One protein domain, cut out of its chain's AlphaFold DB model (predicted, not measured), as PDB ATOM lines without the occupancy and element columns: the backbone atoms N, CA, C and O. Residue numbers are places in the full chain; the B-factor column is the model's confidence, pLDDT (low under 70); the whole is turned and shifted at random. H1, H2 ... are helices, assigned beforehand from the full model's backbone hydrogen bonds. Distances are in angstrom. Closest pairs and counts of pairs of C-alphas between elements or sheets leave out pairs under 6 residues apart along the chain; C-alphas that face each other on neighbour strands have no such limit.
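AT A GLANCE: This is residues 127 to 262 of the 290 residues of an uncharacterized protein of Myxococcus xanthus (UniProt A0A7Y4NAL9). The long helix H8 begins between two helical hairpins, H4 with H5 and H6 with H7, its first part packing on H4, H5 and the short H2, while residues 254 to 262 stick out as an arm. H1 and H2 pack on H7, and the short H3 follows H2. The printed part has 136 residues, eight named helices in the order H1 to H8 and no named strand: the class is all helix. It is compact, with a radius of gyration of the C-alphas of 16.1 A, and spans 50 by 34 by 26 A.

IN THESE COORDINATES: H8, residues 240 to 261, is 31.4 A long, from C-alpha 240 at (164.627, 120.439, 170.349) to C-alpha 261 at (150.289, 104.573, 147.321). H4 is residues 151 to 165, 20.8 A, and H5 173 to 191, 27.0 A. H6 is residues 194 to 213, 29.1 A, and H7 217 to 231, 20.8 A. H1, residues 128 to 132, begins at C-alpha 128 (166.344, 127.752, 180.395); H2 is 135 to 140 and H3 142 to 145.

HOW THE PARTS SIT: H8 touches H5 at a steep tilt of 54 degrees, opposite ways, closest at the C-alphas of Glu 243 and Ala 188, 5.9 A; of H8, residues 242 to 247 alone touch H5, and of H5, residues 181 to 188 alone touch H8. The hairpin H6 and H7 touches at a shallow tilt of 17 degrees, opposite ways, with the closest C-alphas, Ala 201 and Ala 227, 4.0 A apart. H6 and H8 are apart. In H1, H4, H5, H6 and H7 every O i to N i+4 pair is within hydrogen-bond range; H8 has 15 of 18, H2 0 of 2 but 3 of 3 O i to N i+3 pairs, and H3 is too short for an O i to N i+4 pair.

THE WHOLE: The C-alphas farthest apart, Pro 168 and Arg 213, are 52.7 A apart. The printed part has no cut, and no link is long. The mean pLDDT of the printed part is 90.5; residues 168, 234 to 235 and 260 to 262 are under 70.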
ATOM      1  N   GLU A 127     167.611 127.955 184.403       89.31
ATOM      2  CA  GLU A 127     166.410 127.141 184.195       89.31
ATOM      3  C   GLU A 127     166.067 126.956 182.704       89.31
ATOM      4  O   GLU A 127     165.322 126.039 182.336       89.31
ATOM      5  N   ASP A 128     166.644 127.781 181.824       91.12
ATOM      6  CA  ASP A 128     166.344 127.752 180.395       91.12
ATOM      7  C   ASP A 128     166.748 126.431 179.754       91.12
ATOM      8  O   ASP A 128     166.071 125.973 178.841       91.12
ATOM      9  N   ILE A 129     167.819 125.789 180.233       87.44
ATOM     10  CA  ILE A 129     168.277 124.502 179.691       87.44
ATOM     11  C   ILE A 129     167.194 123.439 179.872       87.44
ATOM     12  O   ILE A 129     166.880 122.722 178.925       87.44
ATOM     13  N   ARG A 130     166.598 123.358 181.068       90.12
ATOM     14  CA  ARG A 130     165.551 122.376 181.366       90.12
ATOM     15  C   ARG A 130     164.289 122.667 180.556       90.12
ATOM     16  O   ARG A 130     163.735 121.762 179.946       90.12
ATOM     17  N   ARG A 131     163.856 123.931 180.513       90.44
ATOM     18  CA  ARG A 131     162.656 124.349 179.766       90.44
ATOM     19  C   ARG A 131     162.811 124.135 178.258       90.44
ATOM     20  O   ARG A 131     161.873 123.702 177.602       90.44
ATOM     21  N   ALA A 132     163.999 124.384 177.716       84.12
ATOM     22  CA  ALA A 132     164.290 124.216 176.298       84.12
ATOM     23  C   ALA A 132     164.313 122.756 175.825       84.12
ATOM     24  O   ALA A 132     164.090 122.487 174.645       84.12
ATOM     25  N   GLN A 133     164.550 121.795 176.722       89.81
ATOM     26  CA  GLN A 133     164.414 120.373 176.387       89.81
ATOM     27  C   GLN A 133     162.965 120.000 176.040       89.81
ATOM     28  O   GLN A 133     162.754 119.049 175.297       89.81
ATOM     29  N   GLU A 134     161.992 120.774 176.528       93.62
ATOM     30  CA  GLU A 134     160.565 120.628 176.226       93.62
ATOM     31  C   GLU A 134     160.126 121.493 175.024       93.62
ATOM     32  O   GLU A 134     158.933 121.599 174.748       93.62
ATOM     33  N   ALA A 135     161.045 122.169 174.320       94.44
ATOM     34  CA  ALA A 135     160.687 123.169 173.307       94.44
ATOM     35  C   ALA A 135     160.051 122.592 172.030       94.44
ATOM     36  O   ALA A 135     159.483 123.341 171.233       94.44
ATOM     37  N   ASP A 136     160.096 121.274 171.835       95.50
ATOM     38  CA  ASP A 136     159.360 120.593 170.772       95.50
ATOM     39  C   ASP A 136     157.837 120.709 170.946       95.50
ATOM     40  O   ASP A 136     157.139 120.854 169.941       95.50
ATOM     41  N   VAL A 137     157.337 120.778 172.190       96.06
ATOM     42  CA  VAL A 137     155.903 120.951 172.497       96.06
ATOM     43  C   VAL A 137     155.317 122.232 171.904       96.06
ATOM     44  O   VAL A 137     154.116 122.328 171.658       96.06
ATOM     45  N   LEU A 138     156.159 123.236 171.635       97.50
ATOM     46  CA  LEU A 138     155.714 124.472 171.004       97.50
ATOM     47  C   LEU A 138     155.131 124.205 169.611       97.50
ATOM     48  O   LEU A 138     154.182 124.880 169.218       97.50
ATOM     49  N   HIS A 139     155.630 123.199 168.884       97.44
ATOM     50  CA  HIS A 139     155.105 122.818 167.567       97.44
ATOM     51  C   HIS A 139     153.732 122.147 167.617       97.44
ATOM     52  O   HIS A 139     153.092 122.047 166.572       97.44
ATOM     53  N   ASP A 140     153.262 121.733 168.794       95.88
ATOM     54  CA  ASP A 140     151.912 121.189 168.970       95.88
ATOM     55  C   ASP A 140     150.864 122.305 169.140       95.88
ATOM     56  O   ASP A 140     149.657 122.058 169.078       95.88
ATOM     57  N   THR A 141     151.304 123.557 169.317       95.94
ATOM     58  CA  THR A 141     150.407 124.719 169.327       95.94
ATOM     59  C   THR A 141     149.889 125.022 167.922       95.94
ATOM     60  O   THR A 141     150.596 124.852 166.928       95.94
ATOM     61  N   VAL A 142     148.654 125.526 167.828       93.25
ATOM     62  CA  VAL A 142     148.011 125.850 166.540       93.25
ATOM     63  C   VAL A 142     148.858 126.828 165.721       93.25
ATOM     64  O   VAL A 142     148.958 126.691 164.504       93.25
ATOM     65  N   GLU A 143     149.487 127.798 166.384       94.50
ATOM     66  CA  GLU A 143     150.256 128.859 165.738       94.50
ATOM     67  C   GLU A 143     151.597 128.376 165.159       94.50
ATOM     68  O   GLU A 143     152.020 128.871 164.112       94.50
ATOM     69  N   LEU A 144     152.265 127.418 165.813       96.31
ATOM     70  CA  LEU A 144     153.593 126.926 165.411       96.31
ATOM     71  C   LEU A 144     153.540 125.595 164.657       96.31
ATOM     72  O   LEU A 144     154.499 125.249 163.962       96.31
ATOM     73  N   ALA A 145     152.422 124.869 164.710       94.31
ATOM     74  CA  ALA A 145     152.230 123.645 163.938       94.31
ATOM     75  C   ALA A 145     152.508 123.866 162.444       94.31
ATOM     76  O   ALA A 145     153.182 123.047 161.815       94.31
ATOM     77  N   SER A 146     152.094 125.016 161.899       91.75
ATOM     78  CA  SER A 146     152.300 125.385 160.494       91.75
ATOM     79  C   SER A 146     153.690 125.935 160.168       91.75
ATOM     80  O   SER A 146     153.958 126.237 159.006       91.75
ATOM     81  N   TRP A 147     154.567 126.134 161.155       96.50
ATOM     82  CA  TRP A 147     155.925 126.598 160.885       96.50
ATOM     83  C   TRP A 147     156.712 125.473 160.228       96.50
ATOM     84  O   TRP A 147     156.794 124.375 160.770       96.50
ATOM     85  N   LEU A 148     157.306 125.748 159.077       94.75
ATOM     86  CA  LEU A 148     158.167 124.818 158.361       94.75
ATOM     87  C   LEU A 148     159.487 125.523 158.033       94.75
ATOM     88  O   LEU A 148     159.513 126.762 158.011       94.75
ATOM     89  N   PRO A 149     160.577 124.772 157.808       94.69
ATOM     90  CA  PRO A 149     161.779 125.339 157.218       94.69
ATOM     91  C   PRO A 149     161.461 125.970 155.852       94.69
ATOM     92  O   PRO A 149     160.459 125.609 155.226       94.69
ATOM     93  N   PRO A 150     162.294 126.896 155.358       93.56
ATOM     94  CA  PRO A 150     162.182 127.375 153.988       93.56
ATOM     95  C   PRO A 150     162.272 126.228 152.973       93.56
ATOM     96  O   PRO A 150     162.958 125.230 153.191       93.56
ATOM     97  N   GLU A 151     161.603 126.400 151.835       93.19
ATOM     98  CA  GLU A 151     161.526 125.387 150.774       93.19
ATOM     99  C   GLU A 151     162.901 124.837 150.329       93.19
ATOM    100  O   GLU A 151     163.022 123.618 150.207       93.19
ATOM    101  N   PRO A 152     163.964 125.653 150.143       93.75
ATOM    102  CA  PRO A 152     165.280 125.121 149.781       93.75
ATOM    103  C   PRO A 152     165.844 124.134 150.814       93.75
ATOM    104  O   PRO A 152     166.381 123.092 150.447       93.75
ATOM    105  N   ASP A 153     165.680 124.421 152.106       93.88
ATOM    106  CA  ASP A 153     166.173 123.569 153.192       93.88
ATOM    107  C   ASP A 153     165.336 122.291 153.337       93.88
ATOM    108  O   ASP A 153     165.864 121.217 153.642       93.88
ATOM    109  N   MET A 154     164.031 122.377 153.052       93.50
ATOM    110  CA  MET A 154     163.168 121.198 152.948       93.50
ATOM    111  C   MET A 154     163.636 120.270 151.822       93.50
ATOM    112  O   MET A 154     163.718 119.062 152.030       93.50
ATOM    113  N   GLN A 155     163.991 120.818 150.656       93.62
ATOM    114  CA  GLN A 155     164.486 120.037 149.516       93.62
ATOM    115  C   GLN A 155     165.810 119.333 149.828       93.62
ATOM    116  O   GLN A 155     165.969 118.162 149.486       93.62
ATOM    117  N   VAL A 156     166.729 120.001 150.532       94.25
ATOM    118  CA  VAL A 156     167.982 119.382 151.001       94.25
ATOM    119  C   VAL A 156     167.699 118.187 151.912       94.25
ATOM    120  O   VAL A 156     168.328 117.138 151.767       94.25
ATOM    121  N   LEU A 157     166.744 118.318 152.838       93.25
ATOM    122  CA  LEU A 157     166.367 117.210 153.711       93.25
ATOM    123  C   LEU A 157     165.732 116.059 152.923       93.25
ATOM    124  O   LEU A 157     166.131 114.915 153.121       93.25
ATOM    125  N   VAL A 158     164.799 116.347 152.010       92.19
ATOM    126  CA  VAL A 158     164.161 115.331 151.154       92.19
ATOM    127  C   VAL A 158     165.204 114.562 150.342       92.19
ATOM    128  O   VAL A 158     165.174 113.335 150.326       92.19
ATOM    129  N   GLN A 159     166.183 115.255 149.761       91.62
ATOM    130  CA  GLN A 159     167.273 114.620 149.024       91.62
ATOM    131  C   GLN A 159     168.090 113.661 149.911       91.62
ATOM    132  O   GLN A 159     168.332 112.517 149.528       91.62
ATOM    133  N   LYS A 160     168.456 114.081 151.132       90.06
ATOM    134  CA  LYS A 160     169.153 113.206 152.093       90.06
ATOM    135  C   LYS A 160     168.299 112.004 152.512       90.06
ATOM    136  O   LYS A 160     168.833 110.921 152.736       90.06
ATOM    137  N   MET A 161     166.980 112.167 152.626       87.56
ATOM    138  CA  MET A 161     166.077 111.050 152.919       87.56
ATOM    139  C   MET A 161     166.063 110.032 151.781       87.56
ATOM    140  O   MET A 161     166.156 108.834 152.044       87.56
ATOM    141  N   ASP A 162     165.965 110.492 150.533       87.00
ATOM    142  CA  ASP A 162     165.954 109.614 149.363       87.00
ATOM    143  C   ASP A 162     167.246 108.793 149.270       87.00
ATOM    144  O   ASP A 162     167.191 107.597 148.980       87.00
ATOM    145  N   GLU A 163     168.392 109.388 149.603       88.12
ATOM    146  CA  GLU A 163     169.682 108.692 149.689       88.12
ATOM    147  C   GLU A 163     169.688 107.587 150.757       88.12
ATOM    148  O   GLU A 163     170.179 106.486 150.505       88.12
ATOM    149  N   VAL A 164     169.104 107.840 151.934       86.19
ATOM    150  CA  VAL A 164     168.987 106.840 153.011       86.19
ATOM    151  C   VAL A 164     168.026 105.711 152.619       86.19
ATOM    152  O   VAL A 164     168.297 104.540 152.892       86.19
ATOM    153  N   MET A 165     166.912 106.037 151.958       80.50
ATOM    154  CA  MET A 165     165.898 105.060 151.544       80.50
ATOM    155  C   MET A 165     166.378 104.144 150.413       80.50
ATOM    156  O   MET A 165     166.061 102.956 150.425       80.50
ATOM    157  N   HIS A 166     167.151 104.677 149.465       81.12
ATOM    158  CA  HIS A 166     167.679 103.936 148.312       81.12
ATOM    159  C   HIS A 166     169.133 103.490 148.507       81.12
ATOM    160  O   HIS A 166     169.804 103.111 147.544       81.12
ATOM    161  N   SER A 167     169.632 103.535 149.746       75.12
ATOM    162  CA  SER A 167     170.995 103.127 150.063       75.12
ATOM    163  C   SER A 167     171.224 101.664 149.656       75.12
ATOM    164  O   SER A 167     170.433 100.794 150.028       75.12
ATOM    165  N   PRO A 168     172.312 101.351 148.924       64.31
ATOM    166  CA  PRO A 168     172.631  99.982 148.507       64.31
ATOM    167  C   PRO A 168     173.045  99.083 149.683       64.31
ATOM    168  O   PRO A 168     173.261  97.884 149.505       64.31
ATOM    169  N   LEU A 169     173.192  99.653 150.881       73.62
ATOM    170  CA  LEU A 169     173.486  98.927 152.106       73.62
ATOM    171  C   LEU A 169     172.194  98.326 152.673       73.62
ATOM    172  O   LEU A 169     171.211  99.035 152.883       73.62
ATOM    173  N   SER A 170     172.212  97.028 152.988       71.06
ATOM    174  CA  SER A 170     171.130  96.364 153.724       71.06
ATOM    175  C   SER A 170     171.071  96.881 155.165       71.06
ATOM    176  O   SER A 170     171.654  96.291 156.071       71.06
ATOM    177  N   LEU A 171     170.398  98.013 155.368       77.44
ATOM    178  CA  LEU A 171     170.154  98.596 156.685       77.44
ATOM    179  C   LEU A 171     168.940  97.935 157.338       77.44
ATOM    180  O   LEU A 171     167.917  97.717 156.684       77.44
ATOM    181  N   SER A 172     169.033  97.658 158.641       84.19
ATOM    182  CA  SER A 172     167.845  97.342 159.437       84.19
ATOM    183  C   SER A 172     166.947  98.575 159.573       84.19
ATOM    184  O   SER A 172     167.401  99.713 159.420       84.19
ATOM    185  N   ASP A 173     165.672  98.377 159.910       84.12
ATOM    186  CA  ASP A 173     164.741  99.499 160.087       84.12
ATOM    187  C   ASP A 173     165.174 100.451 161.215       84.12
ATOM    188  O   ASP A 173     165.010 101.664 161.096       84.12
ATOM    189  N   VAL A 174     165.803  99.923 162.274       87.44
ATOM    190  CA  VAL A 174     166.361 100.729 163.374       87.44
ATOM    191  C   VAL A 174     167.516 101.600 162.876       87.44
ATOM    192  O   VAL A 174     167.515 102.806 163.102       87.44
ATOM    193  N   GLN A 175     168.457 101.019 162.124       87.06
ATOM    194  CA  GLN A 175     169.591 101.760 161.557       87.06
ATOM    195  C   GLN A 175     169.136 102.828 160.560       87.06
ATOM    196  O   GLN A 175     169.699 103.920 160.513       87.06
ATOM    197  N   ARG A 176     168.101 102.531 159.767       86.50
ATOM    198  CA  ARG A 176     167.501 103.503 158.850       86.50
ATOM    199  C   ARG A 176     166.899 104.679 159.621       86.50
ATOM    200  O   ARG A 176     167.146 105.825 159.259       86.50
ATOM    201  N   GLN A 177     166.156 104.409 160.695       86.81
ATOM    202  CA  GLN A 177     165.577 105.459 161.531       86.81
ATOM    203  C   GLN A 177     166.660 106.336 162.173       86.81
ATOM    204  O   GLN A 177     166.535 107.558 162.161       86.81
ATOM    205  N   GLU A 178     167.738 105.740 162.683       90.25
ATOM    206  CA  GLU A 178     168.883 106.478 163.233       90.25
ATOM    207  C   GLU A 178     169.548 107.378 162.182       90.25
ATOM    208  O   GLU A 178     169.833 108.543 162.462       90.25
ATOM    209  N   GLN A 179     169.739 106.887 160.952       89.62
ATOM    210  CA  GLN A 179     170.296 107.693 159.858       89.62
ATOM    211  C   GLN A 179     169.380 108.850 159.453       89.62
ATOM    212  O   GLN A 179     169.869 109.955 159.215       89.62
ATOM    213  N   LEU A 180     168.061 108.636 159.415       89.75
ATOM    214  CA  LEU A 180     167.098 109.707 159.144       89.75
ATOM    215  C   LEU A 180     167.138 110.787 160.230       89.75
ATOM    216  O   LEU A 180     167.153 111.975 159.912       89.75
ATOM    217  N   GLN A 181     167.209 110.394 161.503       91.00
ATOM    218  CA  GLN A 181     167.339 111.341 162.615       91.00
ATOM    219  C   GLN A 181     168.663 112.112 162.556       91.00
ATOM    220  O   GLN A 181     168.681 113.329 162.731       91.00
ATOM    221  N   ALA A 182     169.767 111.437 162.227       92.19
ATOM    222  CA  ALA A 182     171.055 112.093 162.018       92.19
ATOM    223  C   ALA A 182     171.016 113.087 160.842       92.19
ATOM    224  O   ALA A 182     171.590 114.173 160.940       92.19
ATOM    225  N   ALA A 183     170.312 112.758 159.753       93.00
ATOM    226  CA  ALA A 183     170.121 113.660 158.619       93.00
ATOM    227  C   ALA A 183     169.321 114.911 159.012       93.00
ATOM    228  O   ALA A 183     169.739 116.020 158.676       93.00
ATOM    229  N   VAL A 184     168.223 114.746 159.765       93.19
ATOM    230  CA  VAL A 184     167.434 115.861 160.316       93.19
ATOM    231  C   VAL A 184     168.303 116.764 161.181       93.19
ATOM    232  O   VAL A 184     168.352 117.969 160.938       93.19
ATOM    233  N   LEU A 185     169.019 116.191 162.152       92.94
ATOM    234  CA  LEU A 185     169.882 116.954 163.050       92.94
ATOM    235  C   LEU A 185     170.968 117.711 162.277       92.94
ATOM    236  O   LEU A 185     171.222 118.879 162.563       92.94
ATOM    237  N   GLY A 186     171.585 117.066 161.283       93.56
ATOM    238  CA  GLY A 186     172.590 117.688 160.425       93.56
ATOM    239  C   GLY A 186     172.038 118.897 159.669       93.56
ATOM    240  O   GLY A 186     172.584 119.986 159.788       93.56
ATOM    241  N   VAL A 187     170.916 118.735 158.956       94.94
ATOM    242  CA  VAL A 187     170.298 119.843 158.201       94.94
ATOM    243  C   VAL A 187     169.823 120.958 159.135       94.94
ATOM    244  O   VAL A 187     170.024 122.130 158.832       94.94
ATOM    245  N   ALA A 188     169.250 120.619 160.293       94.19
ATOM    246  CA  ALA A 188     168.833 121.616 161.272       94.19
ATOM    247  C   ALA A 188     170.025 122.442 161.783       94.19
ATOM    248  O   ALA A 188     169.937 123.666 161.866       94.19
ATOM    249  N   ARG A 189     171.161 121.802 162.088       93.31
ATOM    250  CA  ARG A 189     172.386 122.501 162.510       93.31
ATOM    251  C   ARG A 189     172.947 123.402 161.412       93.31
ATOM    252  O   ARG A 189     173.336 124.527 161.718       93.31
ATOM    253  N   ASP A 190     172.948 122.933 160.166       94.25
ATOM    254  CA  ASP A 190     173.424 123.704 159.011       94.25
ATOM    255  C   ASP A 190     172.538 124.937 158.750       94.25
ATOM    256  O   ASP A 190     173.046 126.030 158.495       94.25
ATOM    257  N   PHE A 191     171.214 124.783 158.873       94.81
ATOM    258  CA  PHE A 191     170.246 125.864 158.687       94.81
ATOM    259  C   PHE A 191     170.323 126.934 159.784       94.81
ATOM    260  O   PHE A 191     170.265 128.133 159.504       94.81
ATOM    261  N   PHE A 192     170.451 126.527 161.051       94.12
ATOM    262  CA  PHE A 192     170.487 127.444 162.191       94.12
ATOM    263  C   PHE A 192     171.871 128.097 162.365       94.12
ATOM    264  O   PHE A 192     172.535 127.932 163.395       94.12
ATOM    265  N   THR A 193     172.281 128.912 161.386       93.75
ATOM    266  CA  THR A 193     173.440 129.822 161.485       93.75
ATOM    267  C   THR A 193     173.248 130.845 162.621       93.75
ATOM    268  O   THR A 193     172.126 131.010 163.110       93.75
ATOM    269  N   PRO A 194     174.295 131.564 163.078       92.81
ATOM    270  CA  PRO A 194     174.149 132.588 164.119       92.81
ATOM    271  C   PRO A 194     173.027 133.603 163.849       92.81
ATOM    272  O   PRO A 194     172.235 133.905 164.741       92.81
ATOM    273  N   GLU A 195     172.904 134.069 162.610       92.44
ATOM    274  CA  GLU A 195     171.907 135.053 162.189       92.44
ATOM    275  C   GLU A 195     170.495 134.452 162.180       92.44
ATOM    276  O   GLU A 195     169.541 135.084 162.641       92.44
ATOM    277  N   VAL A 196     170.354 133.214 161.690       94.31
ATOM    278  CA  VAL A 196     169.071 132.494 161.685       94.31
ATOM    279  C   VAL A 196     168.620 132.191 163.113       94.31
ATOM    280  O   VAL A 196     167.446 132.384 163.433       94.31
ATOM    281  N   ARG A 197     169.542 131.803 164.003       95.00
ATOM    282  CA  ARG A 197     169.244 131.585 165.425       95.00
ATOM    283  C   ARG A 197     168.715 132.844 166.093       95.00
ATOM    284  O   ARG A 197     167.692 132.767 166.764       95.00
ATOM    285  N   GLN A 198     169.352 133.995 165.879       95.19
ATOM    286  CA  GLN A 198     168.863 135.266 166.423       95.19
ATOM    287  C   GLN A 198     167.476 135.623 165.883       95.19
ATOM    288  O   GLN A 198     166.605 136.040 166.646       95.19
ATOM    289  N   ARG A 199     167.229 135.402 164.586       95.38
ATOM    290  CA  ARG A 199     165.919 135.659 163.975       95.38
ATOM    291  C   ARG A 199     164.826 134.775 164.575       95.38
ATOM    292  O   ARG A 199     163.818 135.285 165.056       95.38
ATOM    293  N   TYR A 200     165.033 133.461 164.607       96.94
ATOM    294  CA  TYR A 200     164.069 132.529 165.198       96.94
ATOM    295  C   TYR A 200     163.895 132.741 166.702       96.94
ATOM    296  O   TYR A 200     162.778 132.631 167.201       96.94
ATOM    297  N   ALA A 201     164.957 133.113 167.414       96.94
ATOM    298  CA  ALA A 201     164.863 133.499 168.811       96.94
ATOM    299  C   ALA A 201     163.942 134.704 169.012       96.94
ATOM    300  O   ALA A 201     163.064 134.661 169.867       96.94
ATOM    301  N   LEU A 202     164.085 135.756 168.202       97.25
ATOM    302  CA  LEU A 202     163.182 136.905 168.257       97.25
ATOM    303  C   LEU A 202     161.740 136.497 167.917       97.25
ATOM    304  O   LEU A 202     160.818 136.916 168.616       97.25
ATOM    305  N   ARG A 203     161.524 135.624 166.920       97.75
ATOM    306  CA  ARG A 203     160.185 135.078 166.614       97.75
ATOM    307  C   ARG A 203     159.578 134.367 167.829       97.75
ATOM    308  O   ARG A 203     158.438 134.653 168.188       97.75
ATOM    309  N   LEU A 204     160.338 133.488 168.483       97.88
ATOM    310  CA  LEU A 204     159.910 132.773 169.691       97.88
ATOM    311  C   LEU A 204     159.660 133.718 170.866       97.88
ATOM    312  O   LEU A 204     158.664 133.567 171.567       97.88
ATOM    313  N   TRP A 205     160.501 134.737 171.036       97.75
ATOM    314  CA  TRP A 205     160.317 135.760 172.059       97.75
ATOM    315  C   TRP A 205     158.981 136.492 171.882       97.75
ATOM    316  O   TRP A 205     158.207 136.622 172.827       97.75
ATOM    317  N   ARG A 206     158.646 136.893 170.647       96.56
ATOM    318  CA  ARG A 206     157.346 137.512 170.335       96.56
ATOM    319  C   ARG A 206     156.173 136.545 170.494       96.56
ATOM    320  O   ARG A 206     155.082 136.975 170.867       96.56
ATOM    321  N   MET A 207     156.376 135.258 170.219       97.88
ATOM    322  CA  MET A 207     155.362 134.234 170.482       97.88
ATOM    323  C   MET A 207     155.126 134.027 171.975       97.88
ATOM    324  O   MET A 207     153.981 133.822 172.368       97.88
ATOM    325  N   ALA A 208     156.154 134.156 172.816       97.50
ATOM    326  CA  ALA A 208     155.980 134.093 174.259       97.50
ATOM    327  C   ALA A 208     155.062 135.204 174.785       97.50
ATOM    328  O   ALA A 208     154.154 134.919 175.563       97.50
ATOM    329  N   ASP A 209     155.233 136.439 174.302       95.81
ATOM    330  CA  ASP A 209     154.351 137.561 174.659       95.81
ATOM    331  C   ASP A 209     152.893 137.277 174.250       95.81
ATOM    332  O   ASP A 209     151.944 137.579 174.976       95.81
ATOM    333  N   TYR A 210     152.694 136.655 173.086       96.00
ATOM    334  CA  TYR A 210     151.375 136.232 172.615       96.00
ATOM    335  C   TYR A 210     150.780 135.093 173.468       96.00
ATOM    336  O   TYR A 210     149.590 135.126 173.802       96.00
ATOM    337  N   PHE A 211     151.584 134.106 173.870       97.00
ATOM    338  CA  PHE A 211     151.150 133.023 174.754       97.00
ATOM    339  C   PHE A 211     150.760 133.538 176.142       97.00
ATOM    340  O   PHE A 211     149.694 133.186 176.643       97.00
ATOM    341  N   GLU A 212     151.536 134.448 176.725       96.19
ATOM    342  CA  GLU A 212     151.216 135.060 178.019       96.19
ATOM    343  C   GLU A 212     149.870 135.804 177.976       96.19
ATOM    344  O   GLU A 212     148.999 135.582 178.818       96.19
ATOM    345  N   ARG A 213     149.637 136.599 176.925       94.31
ATOM    346  CA  ARG A 213     148.376 137.336 176.712       94.31
ATOM    347  C   ARG A 213     147.170 136.439 176.458       94.31
ATOM    348  O   ARG A 213     146.039 136.850 176.697       94.31
ATOM    349  N   SER A 214     147.409 135.221 175.987       92.94
ATOM    350  CA  SER A 214     146.382 134.193 175.795       92.94
ATOM    351  C   SER A 214     146.332 133.180 176.944       92.94
ATOM    352  O   SER A 214     145.754 132.109 176.787       92.94
ATOM    353  N   SER A 215     146.913 133.523 178.103       94.56
ATOM    354  CA  SER A 215     146.890 132.718 179.337       94.56
ATOM    355  C   SER A 215     147.536 131.331 179.204       94.56
ATOM    356  O   SER A 215     147.175 130.395 179.913       94.56
ATOM    357  N   ARG A 216     148.525 131.206 178.316       96.12
ATOM    358  CA  ARG A 216     149.324 129.999 178.056       96.12
ATOM    359  C   ARG A 216     150.723 130.145 178.655       96.12
ATOM    360  O   ARG A 216     151.726 130.250 177.952       96.12
ATOM    361  N   SER A 217     150.786 130.239 179.984       96.38
ATOM    362  CA  SER A 217     152.023 130.574 180.707       96.38
ATOM    363  C   SER A 217     153.135 129.539 180.520       96.38
ATOM    364  O   SER A 217     154.299 129.920 180.439       96.38
ATOM    365  N   ARG A 218     152.799 128.243 180.412       96.19
ATOM    366  CA  ARG A 218     153.795 127.180 180.201       96.19
ATOM    367  C   ARG A 218     154.492 127.344 178.852       96.19
ATOM    368  O   ARG A 218     155.715 127.318 178.780       96.19
ATOM    369  N   GLU A 219     153.718 127.538 177.794       97.75
ATOM    370  CA  GLU A 219     154.220 127.744 176.438       97.75
ATOM    371  C   GLU A 219     155.029 129.044 176.350       97.75
ATOM    372  O   GLU A 219     156.084 129.065 175.720       97.75
ATOM    373  N   ALA A 220     154.587 130.107 177.033       97.62
ATOM    374  CA  ALA A 220     155.330 131.363 177.125       97.62
ATOM    375  C   ALA A 220     156.707 131.177 177.786       97.62
ATOM    376  O   ALA A 220     157.715 131.658 177.268       97.62
ATOM    377  N   ASP A 221     156.763 130.444 178.899       97.31
ATOM    378  CA  ASP A 221     157.997 130.154 179.633       97.31
ATOM    379  C   ASP A 221     158.994 129.332 178.806       97.31
ATOM    380  O   ASP A 221     160.190 129.639 178.791       97.31
ATOM    381  N   ILE A 222     158.505 128.311 178.097       97.69
ATOM    382  CA  ILE A 222     159.321 127.479 177.203       97.69
ATOM    383  C   ILE A 222     159.833 128.317 176.023       97.69
ATOM    384  O   ILE A 222     161.021 128.270 175.705       97.69
ATOM    385  N   ALA A 223     158.971 129.133 175.411       97.88
ATOM    386  CA  ALA A 223     159.347 129.996 174.296       97.88
ATOM    387  C   ALA A 223     160.383 131.064 174.696       97.88
ATOM    388  O   ALA A 223     161.322 131.296 173.936       97.88
ATOM    389  N   ARG A 224     160.278 131.675 175.890       97.69
ATOM    390  CA  ARG A 224     161.294 132.614 176.417       97.69
ATOM    391  C   ARG A 224     162.638 131.934 176.634       97.69
ATOM    392  O   ARG A 224     163.661 132.467 176.203       97.69
ATOM    393  N   ALA A 225     162.629 130.769 177.278       96.12
ATOM    394  CA  ALA A 225     163.837 129.998 177.540       96.12
ATOM    395  C   ALA A 225     164.561 129.626 176.243       96.12
ATOM    396  O   ALA A 225     165.758 129.880 176.085       96.12
ATOM    397  N   GLU A 226     163.817 129.080 175.283       96.88
ATOM    398  CA  GLU A 226     164.373 128.676 173.999       96.88
ATOM    399  C   GLU A 226     164.855 129.877 173.175       96.88
ATOM    400  O   GLU A 226     165.940 129.833 172.595       96.88
ATOM    401  N   ALA A 227     164.113 130.988 173.186       97.19
ATOM    402  CA  ALA A 227     164.527 132.226 172.537       97.19
ATOM    403  C   ALA A 227     165.874 132.733 173.068       97.19
ATOM    404  O   ALA A 227     166.786 132.985 172.282       97.19
ATOM    405  N   ARG A 228     166.047 132.843 174.392       96.12
ATOM    406  CA  ARG A 228     167.322 133.294 174.978       96.12
ATOM    407  C   ARG A 228     168.468 132.361 174.606       96.12
ATOM    408  O   ARG A 228     169.519 132.826 174.169       96.12
ATOM    409  N   ARG A 229     168.262 131.046 174.716       94.75
ATOM    410  CA  ARG A 229     169.281 130.048 174.352       94.75
ATOM    411  C   ARG A 229     169.694 130.148 172.887       94.75
ATOM    412  O   ARG A 229     170.890 130.188 172.606       94.75
ATOM    413  N   LEU A 230     168.736 130.216 171.962       94.19
ATOM    414  CA  LEU A 230     169.032 130.347 170.535       94.19
ATOM    415  C   LEU A 230     169.761 131.659 170.232       94.19
ATOM    416  O   LEU A 230     170.789 131.639 169.553       94.19
ATOM    417  N   PHE A 231     169.282 132.781 170.777       95.69
ATOM    418  CA  PHE A 231     169.845 134.109 170.513       95.69
ATOM    419  C   PHE A 231     171.318 134.214 170.914       95.69
ATOM    420  O   PHE A 231     172.130 134.754 170.163       95.69
ATOM    421  N   HIS A 232     171.664 133.656 172.076       93.62
ATOM    422  CA  HIS A 232     173.013 133.705 172.649       93.62
ATOM    423  C   HIS A 232     173.899 132.517 172.246       93.62
ATOM    424  O   HIS A 232     174.999 132.356 172.768       93.62
ATOM    425  N   GLY A 233     173.454 131.697 171.287       83.19
ATOM    426  CA  GLY A 233     174.276 130.653 170.674       83.19
ATOM    427  C   GLY A 233     174.494 129.419 171.551       83.19
ATOM    428  O   GLY A 233     175.629 128.961 171.678       83.19
ATOM    429  N   ALA A 234     173.425 128.872 172.142       67.38
ATOM    430  CA  ALA A 234     173.481 127.617 172.890       67.38
ATOM    431  C   ALA A 234     174.188 126.508 172.087       67.38
ATOM    432  O   ALA A 234     173.790 126.188 170.968       67.38
ATOM    433  N   GLN A 235     175.251 125.949 172.675       67.31
ATOM    434  CA  GLN A 235     176.126 124.977 172.017       67.31
ATOM    435  C   GLN A 235     175.580 123.552 172.144       67.31
ATOM    436  O   GLN A 235     175.386 122.895 171.130       67.31
ATOM    437  N   GLU A 236     175.276 123.093 173.363       76.31
ATOM    438  CA  GLU A 236     174.667 121.781 173.622       76.31
ATOM    439  C   GLU A 236     173.819 121.809 174.921       76.31
ATOM    440  O   GLU A 236     174.118 122.598 175.825       76.31
ATOM    441  N   PRO A 237     172.766 120.977 175.053       81.69
ATOM    442  CA  PRO A 237     172.166 120.180 173.980       81.69
ATOM    443  C   PRO A 237     171.565 121.081 172.892       81.69
ATOM    444  O   PRO A 237     171.065 122.174 173.201       81.69
ATOM    445  N   PHE A 238     171.632 120.633 171.635       86.75
ATOM    446  CA  PHE A 238     171.009 121.336 170.509       86.75
ATOM    447  C   PHE A 238     169.492 121.525 170.715       86.75
ATOM    448  O   PHE A 238     168.855 120.906 171.571       86.75
ATOM    449  N   SER A 239     168.930 122.483 169.985       90.50
ATOM    450  CA  SER A 239     167.548 122.924 170.146       90.50
ATOM    451  C   SER A 239     166.552 121.849 169.704       90.50
ATOM    452  O   SER A 239     166.433 121.542 168.518       90.50
ATOM    453  N   ARG A 240     165.748 121.345 170.652       93.56
ATOM    454  CA  ARG A 240     164.627 120.439 170.349       93.56
ATOM    455  C   ARG A 240     163.557 121.112 169.492       93.56
ATOM    456  O   ARG A 240     162.946 120.458 168.654       93.56
ATOM    457  N   PHE A 241     163.382 122.426 169.634       95.44
ATOM    458  CA  PHE A 241     162.522 123.208 168.749       95.44
ATOM    459  C   PHE A 241     163.030 123.196 167.297       95.44
ATOM    460  O   PHE A 241     162.240 122.980 166.374       95.44
ATOM    461  N   ALA A 242     164.332 123.419 167.090       94.19
ATOM    462  CA  ALA A 242     164.964 123.423 165.774       94.19
ATOM    463  C   ALA A 242     164.897 122.044 165.113       94.19
ATOM    464  O   ALA A 242     164.508 121.943 163.954       94.19
ATOM    465  N   GLU A 243     165.217 120.983 165.855       94.31
ATOM    466  CA  GLU A 243     165.097 119.603 165.372       94.31
ATOM    467  C   GLU A 243     163.657 119.301 164.948       94.31
ATOM    468  O   GLU A 243     163.408 118.894 163.810       94.31
ATOM    469  N   ARG A 244     162.685 119.608 165.818       96.44
ATOM    470  CA  ARG A 244     161.268 119.344 165.559       96.44
ATOM    471  C   ARG A 244     160.734 120.078 164.327       96.44
ATOM    472  O   ARG A 244     159.887 119.536 163.618       96.44
ATOM    473  N   LEU A 245     161.240 121.279 164.031       96.25
ATOM    474  CA  LEU A 245     160.888 122.030 162.820       96.25
ATOM    475  C   LEU A 245     161.160 121.205 161.548       96.25
ATOM    476  O   LEU A 245     160.319 121.178 160.650       96.25
ATOM    477  N   PHE A 246     162.296 120.504 161.501       95.69
ATOM    478  CA  PHE A 246     162.695 119.655 160.377       95.69
ATOM    479  C   PHE A 246     162.084 118.249 160.444       95.69
ATOM    480  O   PHE A 246     161.682 117.721 159.408       95.69
ATOM    481  N   GLU A 247     161.908 117.661 161.633       94.94
ATOM    482  CA  GLU A 247     161.205 116.375 161.790       94.94
ATOM    483  C   GLU A 247     159.795 116.404 161.167       94.94
ATOM    484  O   GLU A 247     159.351 115.419 160.573       94.94
ATOM    485  N   LYS A 248     159.087 117.542 161.248       94.25
ATOM    486  CA  LYS A 248     157.758 117.704 160.629       94.25
ATOM    487  C   LYS A 248     157.773 117.508 159.112       94.25
ATOM    488  O   LYS A 248     156.781 117.034 158.559       94.25
ATOM    489  N   VAL A 249     158.881 117.815 158.437       92.25
ATOM    490  CA  VAL A 249     159.035 117.575 156.994       92.25
ATOM    491  C   VAL A 249     158.982 116.075 156.699       92.25
ATOM    492  O   VAL A 249     158.277 115.671 155.774       92.25
ATOM    493  N   LEU A 250     159.612 115.236 157.535       88.62
ATOM    494  CA  LEU A 250     159.544 113.775 157.396       88.62
ATOM    495  C   LEU A 250     158.093 113.282 157.450       88.62
ATOM    496  O   LEU A 250     157.662 112.489 156.611       88.62
ATOM    497  N   ALA A 251     157.325 113.781 158.423       88.06
ATOM    498  CA  ALA A 251     155.924 113.408 158.603       88.06
ATOM    499  C   ALA A 251     155.058 113.822 157.399       88.06
ATOM    500  O   ALA A 251     154.185 113.061 156.975       88.06
ATOM    501  N   LEU A 252     155.320 114.995 156.813       87.94
ATOM    502  CA  LEU A 252     154.633 115.465 155.609       87.94
ATOM    503  C   LEU A 252     154.942 114.591 154.388       87.94
ATOM    504  O   LEU A 252     154.019 114.213 153.664       87.94
ATOM    505  N   VAL A 253     156.212 114.233 154.181       85.88
ATOM    506  CA  VAL A 253     156.644 113.360 153.077       85.88
ATOM    507  C   VAL A 253     156.036 111.965 153.221       85.88
ATOM    508  O   VAL A 253     155.448 111.451 152.268       85.88
ATOM    509  N   ALA A 254     156.079 111.378 154.421       84.75
ATOM    510  CA  ALA A 254     155.470 110.077 154.695       84.75
ATOM    511  C   ALA A 254     153.951 110.087 154.432       84.75
ATOM    512  O   ALA A 254     153.418 109.181 153.784       84.75
ATOM    513  N   ALA A 255     153.249 111.139 154.868       86.00
ATOM    514  CA  ALA A 255     151.819 111.298 154.615       86.00
ATOM    515  C   ALA A 255     151.496 111.480 153.120       86.00
ATOM    516  O   ALA A 255     150.485 110.962 152.637       86.00
ATOM    517  N   ALA A 256     152.340 112.195 152.371       83.69
ATOM    518  CA  ALA A 256     152.198 112.349 150.926       83.69
ATOM    519  C   ALA A 256     152.416 111.017 150.185       83.69
ATOM    520  O   ALA A 256     151.599 110.653 149.336       83.69
ATOM    521  N   GLY A 257     153.450 110.256 150.559       78.25
ATOM    522  CA  GLY A 257     153.737 108.929 150.009       78.25
ATOM    523  C   GLY A 257     152.607 107.926 150.259       78.25
ATOM    524  O   GLY A 257     152.164 107.252 149.330       78.25
ATOM    525  N   ALA A 258     152.052 107.893 151.475       76.50
ATOM    526  CA  ALA A 258     150.908 107.041 151.806       76.50
ATOM    527  C   ALA A 258     149.664 107.368 150.958       76.50
ATOM    528  O   ALA A 258     148.983 106.465 150.474       76.50
ATOM    529  N   ARG A 259     149.381 108.658 150.716       74.12
ATOM    530  CA  ARG A 259     148.271 109.090 149.844       74.12
ATOM    531  C   ARG A 259     148.495 108.728 148.376       74.12
ATOM    532  O   ARG A 259     147.526 108.435 147.680       74.12
ATOM    533  N   ALA A 260     149.740 108.760 147.904       68.12
ATOM    534  CA  ALA A 260     150.089 108.358 146.545       68.12
ATOM    535  C   ALA A 260     149.967 106.835 146.351       68.12
ATOM    536  O   ALA A 260     149.399 106.397 145.354       68.12
ATOM    537  N   GLY A 261     150.416 106.038 147.328       58.22
ATOM    538  CA  GLY A 261     150.289 104.573 147.321       58.22
ATOM    539  C   GLY A 261     148.855 104.063 147.510       58.22
ATOM    540  O   GLY A 261     148.507 102.998 147.009       58.22
ATOM    541  N   ALA A 262     147.987 104.842 148.163       58.03
ATOM    542  CA  ALA A 262     146.567 104.529 148.344       58.03
ATOM    543  C   ALA A 262     145.688 104.782 147.099       58.03
ATOM    544  O   ALA A 262     144.466 104.674 147.189       58.03
TER     545      ALA A 262